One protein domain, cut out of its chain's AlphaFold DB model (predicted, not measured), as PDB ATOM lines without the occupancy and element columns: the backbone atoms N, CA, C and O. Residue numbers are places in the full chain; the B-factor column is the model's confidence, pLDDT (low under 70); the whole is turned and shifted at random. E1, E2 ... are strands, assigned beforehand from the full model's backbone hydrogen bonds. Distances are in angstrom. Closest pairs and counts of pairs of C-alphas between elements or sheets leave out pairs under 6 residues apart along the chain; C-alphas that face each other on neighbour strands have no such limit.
ATOM      1  N   ASN A   3     149.606 142.766 139.604       51.75
ATOM      2  CA  ASN A   3     150.810 143.611 139.673       51.75
ATOM      3  C   ASN A   3     150.581 144.807 140.611       51.75
ATOM      4  O   ASN A   3     149.557 145.477 140.462       51.75
ATOM      5  N   PHE A   4     151.530 145.042 141.526       51.09
ATOM      6  CA  PHE A   4     151.415 145.957 142.665       51.09
ATOM      7  C   PHE A   4     152.430 147.116 142.594       51.09
ATOM      8  O   PHE A   4     153.516 146.962 142.027       51.09
ATOM      9  N   SER A   5     152.115 148.275 143.189       47.19
ATOM     10  CA  SER A   5     152.948 149.501 143.171       47.19
ATOM     11  C   SER A   5     153.498 149.916 144.554       47.19
ATOM     12  O   SER A   5     152.997 149.501 145.589       47.19
ATOM     13  N   ARG A   6     154.569 150.733 144.580       45.50
ATOM     14  CA  ARG A   6     155.506 150.913 145.723       45.50
ATOM     15  C   ARG A   6     154.980 151.715 146.928       45.50
ATOM     16  O   ARG A   6     155.733 151.930 147.872       45.50
ATOM     17  N   PHE A   7     153.745 152.206 146.908       47.19
ATOM     18  CA  PHE A   7     153.275 153.163 147.912       47.19
ATOM     19  C   PHE A   7     151.922 152.729 148.500       47.19
ATOM     20  O   PHE A   7     150.894 152.866 147.844       47.19
ATOM     21  N   TYR A   8     151.979 152.272 149.762       52.91
ATOM     22  CA  TYR A   8     150.886 151.907 150.688       52.91
ATOM     23  C   TYR A   8     150.165 150.568 150.449       52.91
ATOM     24  O   TYR A   8     150.335 149.954 149.405       52.91
ATOM     25  N   ASN A   9     149.464 150.096 151.499       64.50
ATOM     26  CA  ASN A   9     148.861 148.765 151.701       64.50
ATOM     27  C   ASN A   9     148.005 148.283 150.517       64.50
ATOM     28  O   ASN A   9     146.778 148.328 150.567       64.50
ATOM     29  N   GLU A  10     148.652 147.808 149.461       75.50
ATOM     30  CA  GLU A  10     147.964 147.159 148.365       75.50
ATOM     31  C   GLU A  10     147.720 145.701 148.747       75.50
ATOM     32  O   GLU A  10     148.633 144.868 148.826       75.50
ATOM     33  N   ASP A  11     146.454 145.431 149.027       85.56
ATOM     34  CA  ASP A  11     145.917 144.126 149.330       85.56
ATOM     35  C   ASP A  11     144.791 143.769 148.356       85.56
ATOM     36  O   ASP A  11     144.121 144.614 147.765       85.56
ATOM     37  N   PHE A  12     144.610 142.471 148.167       89.38
ATOM     38  CA  PHE A  12     143.503 141.892 147.432       89.38
ATOM     39  C   PHE A  12     142.873 140.843 148.323       89.38
ATOM     40  O   PHE A  12     143.469 139.802 148.604       89.38
ATOM     41  N   ILE A  13     141.665 141.139 148.765       92.81
ATOM     42  CA  ILE A  13     140.850 140.306 149.629       92.81
ATOM     43  C   ILE A  13     139.796 139.648 148.747       92.81
ATOM     44  O   ILE A  13     138.993 140.318 148.097       92.81
ATOM     45  N   PHE A  14     139.809 138.324 148.721       94.69
ATOM     46  CA  PHE A  14     138.924 137.518 147.897       94.69
ATOM     47  C   PHE A  14     137.761 136.999 148.740       94.69
ATOM     48  O   PHE A  14     137.952 136.398 149.795       94.69
ATOM     49  N   ASN A  15     136.540 137.193 148.259       95.56
ATOM     50  CA  ASN A  15     135.324 136.706 148.900       95.56
ATOM     51  C   ASN A  15     134.456 135.998 147.864       95.56
ATOM     52  O   ASN A  15     134.396 136.435 146.720       95.56
ATOM     53  N   SER A  16     133.756 134.934 148.250       95.56
ATOM     54  CA  SER A  16     132.768 134.297 147.375       95.56
ATOM     55  C   SER A  16     131.439 134.098 148.081       95.56
ATOM     56  O   SER A  16     131.386 133.986 149.305       95.56
ATOM     57  N   ASN A  17     130.372 133.971 147.296       94.12
ATOM     58  CA  ASN A  17     129.081 133.507 147.802       94.12
ATOM     59  C   ASN A  17     128.993 131.971 147.944       94.12
ATOM     60  O   ASN A  17     127.939 131.463 148.316       94.12
ATOM     61  N   GLY A  18     130.082 131.239 147.674       90.50
ATOM     62  CA  GLY A  18     130.202 129.787 147.864       90.50
ATOM     63  C   GLY A  18     131.062 129.397 149.071       90.50
ATOM     64  O   GLY A  18     131.529 128.266 149.157       90.50
ATOM     65  N   GLY A  19     131.305 130.315 150.007       92.44
ATOM     66  CA  GLY A  19     132.039 130.039 151.243       92.44
ATOM     67  C   GLY A  19     133.494 130.516 151.240       92.44
ATOM     68  O   GLY A  19     133.873 131.429 150.502       92.44
ATOM     69  N   GLY A  20     134.289 129.936 152.144       93.44
ATOM     70  CA  GLY A  20     135.638 130.400 152.473       93.44
ATOM     71  C   GLY A  20     136.620 130.258 151.312       93.44
ATOM     72  O   GLY A  20     136.542 129.302 150.539       93.44
ATOM     73  N   ILE A  21     137.554 131.205 151.207       96.88
ATOM     74  CA  ILE A  21     138.564 131.235 150.146       96.88
ATOM     75  C   ILE A  21     139.892 130.650 150.626       96.88
ATOM     76  O   ILE A  21     140.387 130.988 151.698       96.88
ATOM     77  N   SER A  22     140.491 129.815 149.779       95.06
ATOM     78  CA  SER A  22     141.885 129.377 149.860       95.06
ATOM     79  C   SER A  22     142.659 129.880 148.641       95.06
ATOM     80  O   SER A  22     142.147 129.859 147.519       95.06
ATOM     81  N   ILE A  23     143.893 130.334 148.861       95.19
ATOM     82  CA  ILE A  23     144.740 130.952 147.836       95.19
ATOM     83  C   ILE A  23     146.020 130.138 147.683       95.19
ATOM     84  O   ILE A  23     146.760 129.952 148.645       95.19
ATOM     85  N   PHE A  24     146.301 129.696 146.458       90.56
ATOM     86  CA  PHE A  24     147.491 128.917 146.128       90.56
ATOM     87  C   PHE A  24     148.393 129.706 145.169       90.56
ATOM     88  O   PHE A  24     147.940 130.082 144.081       90.56
ATOM     89  N   PRO A  25     149.660 129.983 145.523       89.19
ATOM     90  CA  PRO A  25     150.582 130.672 144.631       89.19
ATOM     91  C   PRO A  25     151.080 129.710 143.545       89.19
ATOM     92  O   PRO A  25     151.624 128.653 143.848       89.19
ATOM     93  N   ALA A  26     150.921 130.087 142.275       84.50
ATOM     94  CA  ALA A  26     151.558 129.386 141.158       84.50
ATOM     95  C   ALA A  26     152.946 129.973 140.869       84.50
ATOM     96  O   ALA A  26     153.896 129.241 140.638       84.50
ATOM     97  N   ASN A  27     153.053 131.304 140.900       84.50
ATOM     98  CA  ASN A  27     154.305 132.056 140.844       84.50
ATOM     99  C   ASN A  27     154.091 133.371 141.586       84.50
ATOM    100  O   ASN A  27     153.128 134.076 141.292       84.50
ATOM    101  N   SER A  28     154.966 133.733 142.516       86.38
ATOM    102  CA  SER A  28     154.840 134.992 143.253       86.38
ATOM    103  C   SER A  28     156.202 135.555 143.625       86.38
ATOM    104  O   SER A  28     157.080 134.815 144.058       86.38
ATOM    105  N   CYS A  29     156.354 136.870 143.507       83.44
ATOM    106  CA  CYS A  29     157.528 137.616 143.938       83.44
ATOM    107  C   CYS A  29     157.066 138.783 144.811       83.44
ATOM    108  O   CYS A  29     156.202 139.539 144.378       83.44
ATOM    109  N   GLY A  30     157.613 138.922 146.021       83.31
ATOM    110  CA  GLY A  30     157.334 140.074 146.889       83.31
ATOM    111  C   GLY A  30     155.903 140.153 147.437       83.31
ATOM    112  O   GLY A  30     155.448 141.240 147.775       83.31
ATOM    113  N   MET A  31     155.196 139.020 147.525       85.88
ATOM    114  CA  MET A  31     153.790 138.938 147.935       85.88
ATOM    115  C   MET A  31     153.596 137.948 149.085       85.88
ATOM    116  O   MET A  31     154.175 136.865 149.061       85.88
ATOM    117  N   ASN A  32     152.722 138.285 150.030       89.44
ATOM    118  CA  ASN A  32     152.310 137.436 151.144       89.44
ATOM    119  C   ASN A  32     150.846 137.017 150.997       89.44
ATOM    120  O   ASN A  32     150.014 137.798 150.535       89.44
ATOM    121  N   ILE A  33     150.536 135.794 151.430       92.06
ATOM    122  CA  ILE A  33     149.171 135.268 151.509       92.06
ATOM    123  C   ILE A  33     148.811 135.105 152.986       92.06
ATOM    124  O   ILE A  33     149.544 134.458 153.731       92.06
ATOM    125  N   SER A  34     147.673 135.660 153.397       92.44
ATOM    126  CA  SER A  34     147.096 135.465 154.727       92.44
ATOM    127  C   SER A  34     145.596 135.215 154.592       92.44
ATOM    128  O   SER A  34     144.828 136.121 154.265       92.44
ATOM    129  N   GLY A  35     145.179 133.959 154.774       93.56
ATOM    130  CA  GLY A  35     143.796 133.533 154.558       93.56
ATOM    131  C   GLY A  35     143.321 133.817 153.130       93.56
ATOM    132  O   GLY A  35     143.858 133.277 152.164       93.56
ATOM    133  N   ASN A  36     142.320 134.686 153.010       94.81
ATOM    134  CA  ASN A  36     141.756 135.129 151.738       94.81
ATOM    135  C   ASN A  36     142.388 136.420 151.193       94.81
ATOM    136  O   ASN A  36     141.839 137.017 150.268       94.81
ATOM    137  N   THR A  37     143.502 136.866 151.768       93.06
ATOM    138  CA  THR A  37     144.153 138.128 151.411       93.06
ATOM    139  C   THR A  37     145.514 137.882 150.779       93.06
ATOM    140  O   THR A  37     146.310 137.084 151.278       93.06
ATOM    141  N   ILE A  38     145.796 138.604 149.697       92.00
ATOM    142  CA  ILE A  38     147.119 138.714 149.084       92.00
ATOM    143  C   ILE A  38     147.584 140.151 149.261       92.00
ATOM    144  O   ILE A  38     146.912 141.057 148.786       92.00
ATOM    145  N   ALA A  39     148.728 140.364 149.897       88.50
ATOM    146  CA  ALA A  39     149.265 141.701 150.134       88.50
ATOM    147  C   ALA A  39     150.748 141.769 149.779       88.50
ATOM    148  O   ALA A  39     151.474 140.781 149.931       88.50
ATOM    149  N   ALA A  40     151.206 142.925 149.299       81.31
ATOM    150  CA  ALA A  40     152.629 143.135 149.055       81.31
ATOM    151  C   ALA A  40     153.425 142.984 150.363       81.31
ATOM    152  O   ALA A  40     152.948 143.317 151.451       81.31
ATOM    153  N   ALA A  41     154.653 142.470 150.272       76.19
ATOM    154  CA  ALA A  41     155.556 142.481 151.416       76.19
ATOM    155  C   ALA A  41     155.806 143.936 151.874       76.19
ATOM    156  O   ALA A  41     155.859 144.832 151.026       76.19
ATOM    157  N   PRO A  42     155.977 144.203 153.184       72.06
ATOM    158  CA  PRO A  42     156.179 145.560 153.689       72.06
ATOM    159  C   PRO A  42     157.304 146.300 152.945       72.06
ATOM    160  O   PRO A  42     158.438 145.828 152.896       72.06
ATOM    161  N   GLY A  43     156.983 147.452 152.345       66.75
ATOM    162  CA  GLY A  43     157.934 148.277 151.581       66.75
ATOM    163  C   GLY A  43     158.386 147.696 150.231       66.75
ATOM    164  O   GLY A  43     159.273 148.267 149.591       66.75
ATOM    165  N   GLY A  44     157.806 146.575 149.800       67.69
ATOM    166  CA  GLY A  44     158.169 145.852 148.586       67.69
ATOM    167  C   GLY A  44     157.252 146.137 147.398       67.69
ATOM    168  O   GLY A  44     156.107 146.553 147.540       67.69
ATOM    169  N   LEU A  45     157.779 145.875 146.203       73.88
ATOM    170  CA  LEU A  45     156.979 145.642 145.004       73.88
ATOM    171  C   LEU A  45     156.739 144.146 144.879       73.88
ATOM    172  O   LEU A  45     157.614 143.349 145.227       73.88
ATOM    173  N   GLY A  46     155.594 143.772 144.325       78.81
ATOM    174  CA  GLY A  46     155.327 142.374 144.084       78.81
ATOM    175  C   GLY A  46     154.364 142.121 142.942       78.81
ATOM    176  O   GLY A  46     153.642 142.997 142.464       78.81
ATOM    177  N   ALA A  47     154.416 140.893 142.457       82.62
ATOM    178  CA  ALA A  47     153.531 140.404 141.422       82.62
ATOM    179  C   ALA A  47     153.370 138.897 141.561       82.62
ATOM    180  O   ALA A  47     154.253 138.195 142.066       82.62
ATOM    181  N   GLY A  48     152.251 138.381 141.063       85.88
ATOM    182  CA  GLY A  48     152.044 136.946 141.066       85.88
ATOM    183  C   GLY A  48     150.884 136.441 140.225       85.88
ATOM    184  O   GLY A  48     150.070 137.184 139.663       85.88
ATOM    185  N   VAL A  49     150.847 135.120 140.137       88.88
ATOM    186  CA  VAL A  49     149.777 134.304 139.586       88.88
ATOM    187  C   VAL A  49     149.303 133.389 140.705       88.88
ATOM    188  O   VAL A  49     150.097 132.643 141.280       88.88
ATOM    189  N   TYR A  50     148.009 133.453 140.992       90.81
ATOM    190  CA  TYR A  50     147.380 132.744 142.097       90.81
ATOM    191  C   TYR A  50     146.177 131.962 141.591       90.81
ATOM    192  O   TYR A  50     145.430 132.457 140.743       90.81
ATOM    193  N   ALA A  51     145.986 130.765 142.132       90.38
ATOM    194  CA  ALA A  51     144.738 130.032 142.024       90.38
ATOM    195  C   ALA A  51     143.878 130.347 143.254       90.38
ATOM    196  O   ALA A  51     144.331 130.206 144.391       90.38
ATOM    197  N   ILE A  52     142.646 130.788 143.009       91.81
ATOM    198  CA  ILE A  52     141.667 131.141 144.040       91.81
ATOM    199  C   ILE A  52     140.601 130.048 144.064       91.81
ATOM    200  O   ILE A  52     139.960 129.790 143.045       91.81
ATOM    201  N   HIS A  53     140.423 129.404 145.214       90.69
ATOM    202  CA  HIS A  53     139.469 128.315 145.403       90.69
ATOM    203  C   HIS A  53     138.462 128.673 146.497       90.69
ATOM    204  O   HIS A  53     138.863 129.093 147.581       90.69
ATOM    205  N   ALA A  54     137.171 128.481 146.230       92.56
ATOM    206  CA  ALA A  54     136.110 128.593 147.227       92.56
ATOM    207  C   ALA A  54     135.722 127.204 147.745       92.56
ATOM    208  O   ALA A  54     135.769 126.231 146.997       92.56
ATOM    209  N   SER A  55     135.315 127.102 149.008       91.12
ATOM    210  CA  SER A  55     134.942 125.822 149.628       91.12
ATOM    211  C   SER A  55     133.737 125.120 148.982       91.12
ATOM    212  O   SER A  55     133.628 123.902 149.096       91.12
ATOM    213  N   SER A  56     132.855 125.864 148.308       90.19
ATOM    214  CA  SER A  56     131.670 125.355 147.605       90.19
ATOM    215  C   SER A  56     131.474 126.078 146.261       90.19
ATOM    216  O   SER A  56     132.069 127.142 146.041       90.19
ATOM    217  N   PRO A  57     130.633 125.545 145.349       87.62
ATOM    218  CA  PRO A  57     130.292 126.225 144.101       87.62
ATOM    219  C   PRO A  57     129.769 127.645 144.345       87.62
ATOM    220  O   PRO A  57     128.965 127.872 145.248       87.62
ATOM    221  N   TYR A  58     130.214 128.594 143.524       86.06
ATOM    222  CA  TYR A  58     129.890 130.012 143.651       86.06
ATOM    223  C   TYR A  58     129.525 130.606 142.291       86.06
ATOM    224  O   TYR A  58     129.963 130.130 141.245       86.06
ATOM    225  N   THR A  59     128.726 131.669 142.312       89.12
ATOM    226  CA  THR A  59     128.379 132.462 141.119       89.12
ATOM    227  C   THR A  59     128.986 133.857 141.161       89.12
ATOM    228  O   THR A  59     129.031 134.541 140.142       89.12
ATOM    229  N   GLN A  60     129.479 134.273 142.327       89.94
ATOM    230  CA  GLN A  60     130.117 135.558 142.536       89.94
ATOM    231  C   GLN A  60     131.426 135.374 143.302       89.94
ATOM    232  O   GLN A  60     131.449 134.795 144.390       89.94
ATOM    233  N   LEU A  61     132.502 135.904 142.721       91.75
ATOM    234  CA  LEU A  61     133.772 136.156 143.389       91.75
ATOM    235  C   LEU A  61     133.965 137.673 143.441       91.75
ATOM    236  O   LEU A  61     134.024 138.330 142.403       91.75
ATOM    237  N   THR A  62     134.054 138.213 144.646       93.31
ATOM    238  CA  THR A  62     134.249 139.634 144.913       93.31
ATOM    239  C   THR A  62     135.687 139.858 145.353       93.31
ATOM    240  O   THR A  62     136.168 139.202 146.276       93.31
ATOM    241  N   ILE A  63     136.363 140.793 144.694       91.81
ATOM    242  CA  ILE A  63     137.719 141.217 145.040       91.81
ATOM    243  C   ILE A  63     137.622 142.629 145.613       91.81
ATOM    244  O   ILE A  63     137.110 143.528 144.949       91.81
ATOM    245  N   THR A  64     138.094 142.813 146.842       89.50
ATOM    246  CA  THR A  64     138.157 144.111 147.535       89.50
ATOM    247  C   THR A  64     139.586 144.400 147.982       89.50
ATOM    248  O   THR A  64     140.398 143.483 148.037       89.50
ATOM    249  N   GLY A  65     139.902 145.644 148.332       84.88
ATOM    250  CA  GLY A  65     141.222 146.018 148.845       84.88
ATOM    251  C   GLY A  65     141.531 147.496 148.634       84.88
ATOM    252  O   GLY A  65     140.769 148.199 147.966       84.88
ATOM    253  N   GLY A  66     142.631 147.966 149.220       78.38
ATOM    254  CA  GLY A  66     143.068 149.364 149.177       78.38
ATOM    255  C   GLY A  66     143.573 149.818 147.805       78.38
ATOM    256  O   GLY A  66     143.470 151.000 147.481       78.38
ATOM    257  N   GLY A  67     144.059 148.883 146.981       70.94
ATOM    258  CA  GLY A  67     144.677 149.176 145.687       70.94
ATOM    259  C   GLY A  67     145.983 149.983 145.791       70.94
ATOM    260  O   GLY A  67     146.309 150.566 146.822       70.94
ATOM    261  N   GLY A  68     146.772 149.998 144.714       69.44
ATOM    262  CA  GLY A  68     148.002 150.795 144.635       69.44
ATOM    263  C   GLY A  68     147.756 152.261 144.245       69.44
ATOM    264  O   GLY A  68     146.714 152.605 143.691       69.44
ATOM    265  N   SER A  69     148.754 153.135 144.430       67.31
ATOM    266  CA  SER A  69     148.694 154.562 144.039       67.31
ATOM    267  C   SER A  69     148.407 154.802 142.545       67.31
ATOM    268  O   SER A  69     147.956 155.887 142.181       67.31
ATOM    269  N   GLY A  70     148.694 153.824 141.680       68.50
ATOM    270  CA  GLY A  70     148.370 153.845 140.245       68.50
ATOM    271  C   GLY A  70     147.157 152.987 139.876       68.50
ATOM    272  O   GLY A  70     146.960 152.682 138.700       68.50
ATOM    273  N   GLY A  71     146.388 152.547 140.874       71.31
ATOM    274  CA  GLY A  71     145.437 151.454 140.754       71.31
ATOM    275  C   GLY A  71     146.121 150.087 140.735       71.31
ATOM    276  O   GLY A  71     147.339 149.957 140.865       71.31
ATOM    277  N   SER A  72     145.304 149.058 140.552       73.62
ATOM    278  CA  SER A  72     145.705 147.657 140.613       73.62
ATOM    279  C   SER A  72     145.532 146.989 139.254       73.62
ATOM    280  O   SER A  72     144.478 147.103 138.626       73.62
ATOM    281  N   ARG A  73     146.552 146.263 138.778       74.56
ATOM    282  CA  ARG A  73     146.443 145.486 137.533       74.56
ATOM    283  C   ARG A  73     146.063 144.053 137.860       74.56
ATOM    284  O   ARG A  73     146.843 143.357 138.501       74.56
ATOM    285  N   ILE A  74     144.917 143.599 137.360       82.38
ATOM    286  CA  ILE A  74     144.435 142.223 137.508       82.38
ATOM    287  C   ILE A  74     144.215 141.623 136.119       82.38
ATOM    288  O   ILE A  74     143.508 142.185 135.291       82.38
ATOM    289  N   GLY A  75     144.807 140.457 135.876       82.56
ATOM    290  CA  GLY A  75     144.559 139.639 134.693       82.56
ATOM    291  C   GLY A  75     144.041 138.260 135.081       82.56
ATOM    292  O   GLY A  75     144.667 137.581 135.901       82.56
ATOM    293  N   ILE A  76     142.944 137.841 134.456       82.38
ATOM    294  CA  ILE A  76     142.325 136.522 134.625       82.38
ATOM    295  C   ILE A  76     142.849 135.602 133.516       82.38
ATOM    296  O   ILE A  76     142.930 136.009 132.358       82.38
ATOM    297  N   CYS A  77     143.248 134.375 133.860       74.75
ATOM    298  CA  CYS A  77     143.675 133.399 132.859       74.75
ATOM    299  C   CYS A  77     142.457 132.931 132.053       74.75
ATOM    300  O   CYS A  77     141.441 132.567 132.639       74.75
ATOM    301  N   SER A  78     142.551 132.895 130.722       69.00
ATOM    302  CA  SER A  78     141.451 132.440 129.861       69.00
ATOM    303  C   SER A  78     141.036 130.994 130.142       69.00
ATOM    304  O   SER A  78     139.866 130.667 129.990       69.00
ATOM    305  N   ALA A  79     141.949 130.153 130.639       65.56
ATOM    306  CA  ALA A  79     141.642 128.794 131.085       65.56
ATOM    307  C   ALA A  79     140.808 128.736 132.383       65.56
ATOM    308  O   ALA A  79     140.214 127.704 132.680       65.56
ATOM    309  N   SER A  80     140.753 129.822 133.167       63.03
ATOM    310  CA  SER A  80     139.924 129.915 134.382       63.03
ATOM    311  C   SER A  80     138.446 130.137 134.067       63.03
ATOM    312  O   SER A  80     137.592 129.888 134.912       63.03
ATOM    313  N   PHE A  81     138.142 130.580 132.847       57.34
ATOM    314  CA  PHE A  81     136.803 130.537 132.293       57.34
ATOM    315  C   PHE A  81     136.713 129.271 131.443       57.34
ATOM    316  O   PHE A  81     137.227 129.210 130.328       57.34
TER     317      PHE A  81
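What this domain is: This is residues 3 to 81 of the 167 residues of the protein "Por_Secre_tail domain-containing protein" of Chryseobacterium sp. CECT 9393 (UniProt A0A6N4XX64). A twisted four-stranded sheet, E3 E4 E1 E6, makes one wall of this domain, and a two-stranded ribbon, E2 with E5, lies over one face of it, nearest to E3, E4 and E1 and away from E6, so that the two are only partly face to face. The unnamed stretch of residues 65 to 81 folds back after E6 and runs lengthwise on the side away from the ribbon. The printed part has 79 residues, with no named helix and six strands, E1 to E6 in chain order; both sheets are antiparallel, and the class is all strand, though under half of the residues are in named elements. The whole is compact, with a radius of gyration of the C-alphas of 12.4 A, and elongated, spanning 36 by 22 by 20 A.

How they stand to each other: Start at the four-stranded sheet with E1, residues 11 to 16, an inner strand with staggered pairing. Over residues 13 to 16 it pairs with the edge strand E6, residues 61 to 64, antiparallel at 152 degrees; look at N 13 and O 64, 2.8 A apart. Over residues 11 to 13 it pairs with E4, residues 37 to 40, antiparallel at 166 degrees, with N 12 and O 38 at 2.8 A. E4 forms a hairpin with the other edge strand, E3, residues 31 to 34, where N 32 and O 39 are 2.8 A apart. From E3 to E6 the strands' lines turn by 67 degrees. In the second sheet, E2, residues 21 to 29, is antiparallel to E5, residues 47 to 54, at 162 degrees; N 22 and O 53 are 2.8 A apart, and N 47 and O 29 are 3.0 A apart. E2 bends by 77 degrees at residue 26. Between the sheets, the closest C-alphas of E1 and E5 are those of Ser 16 and Ala 54, 6.6 A apart, and of E3 and E5 those of Met 31 and Ala 47, 6.7 A apart. E2 and E6 are apart.

Where its parts are: Find C-alpha 11 at (145.917, 144.126, 149.330); from there E1 runs 16.5 A to C-alpha 16. E2 covers 20.9 A and ends at C-alpha 29, at (157.528, 137.616, 143.938). E5 covers 21.8 A. The four-residue strands E3, E4 and E6 are shorter; E6 ends at C-alpha 64, at (138.157, 144.111, 147.535).

The domain as a whole: The farthest C-alphas, Gly 43 and Pro 57, are 36.1 A apart. The printed part has no cut, and no link between strands is long. Confidence is under 70 at residues 3 to 9, 43 to 44, 68 to 70 and 78 to 81 of this model.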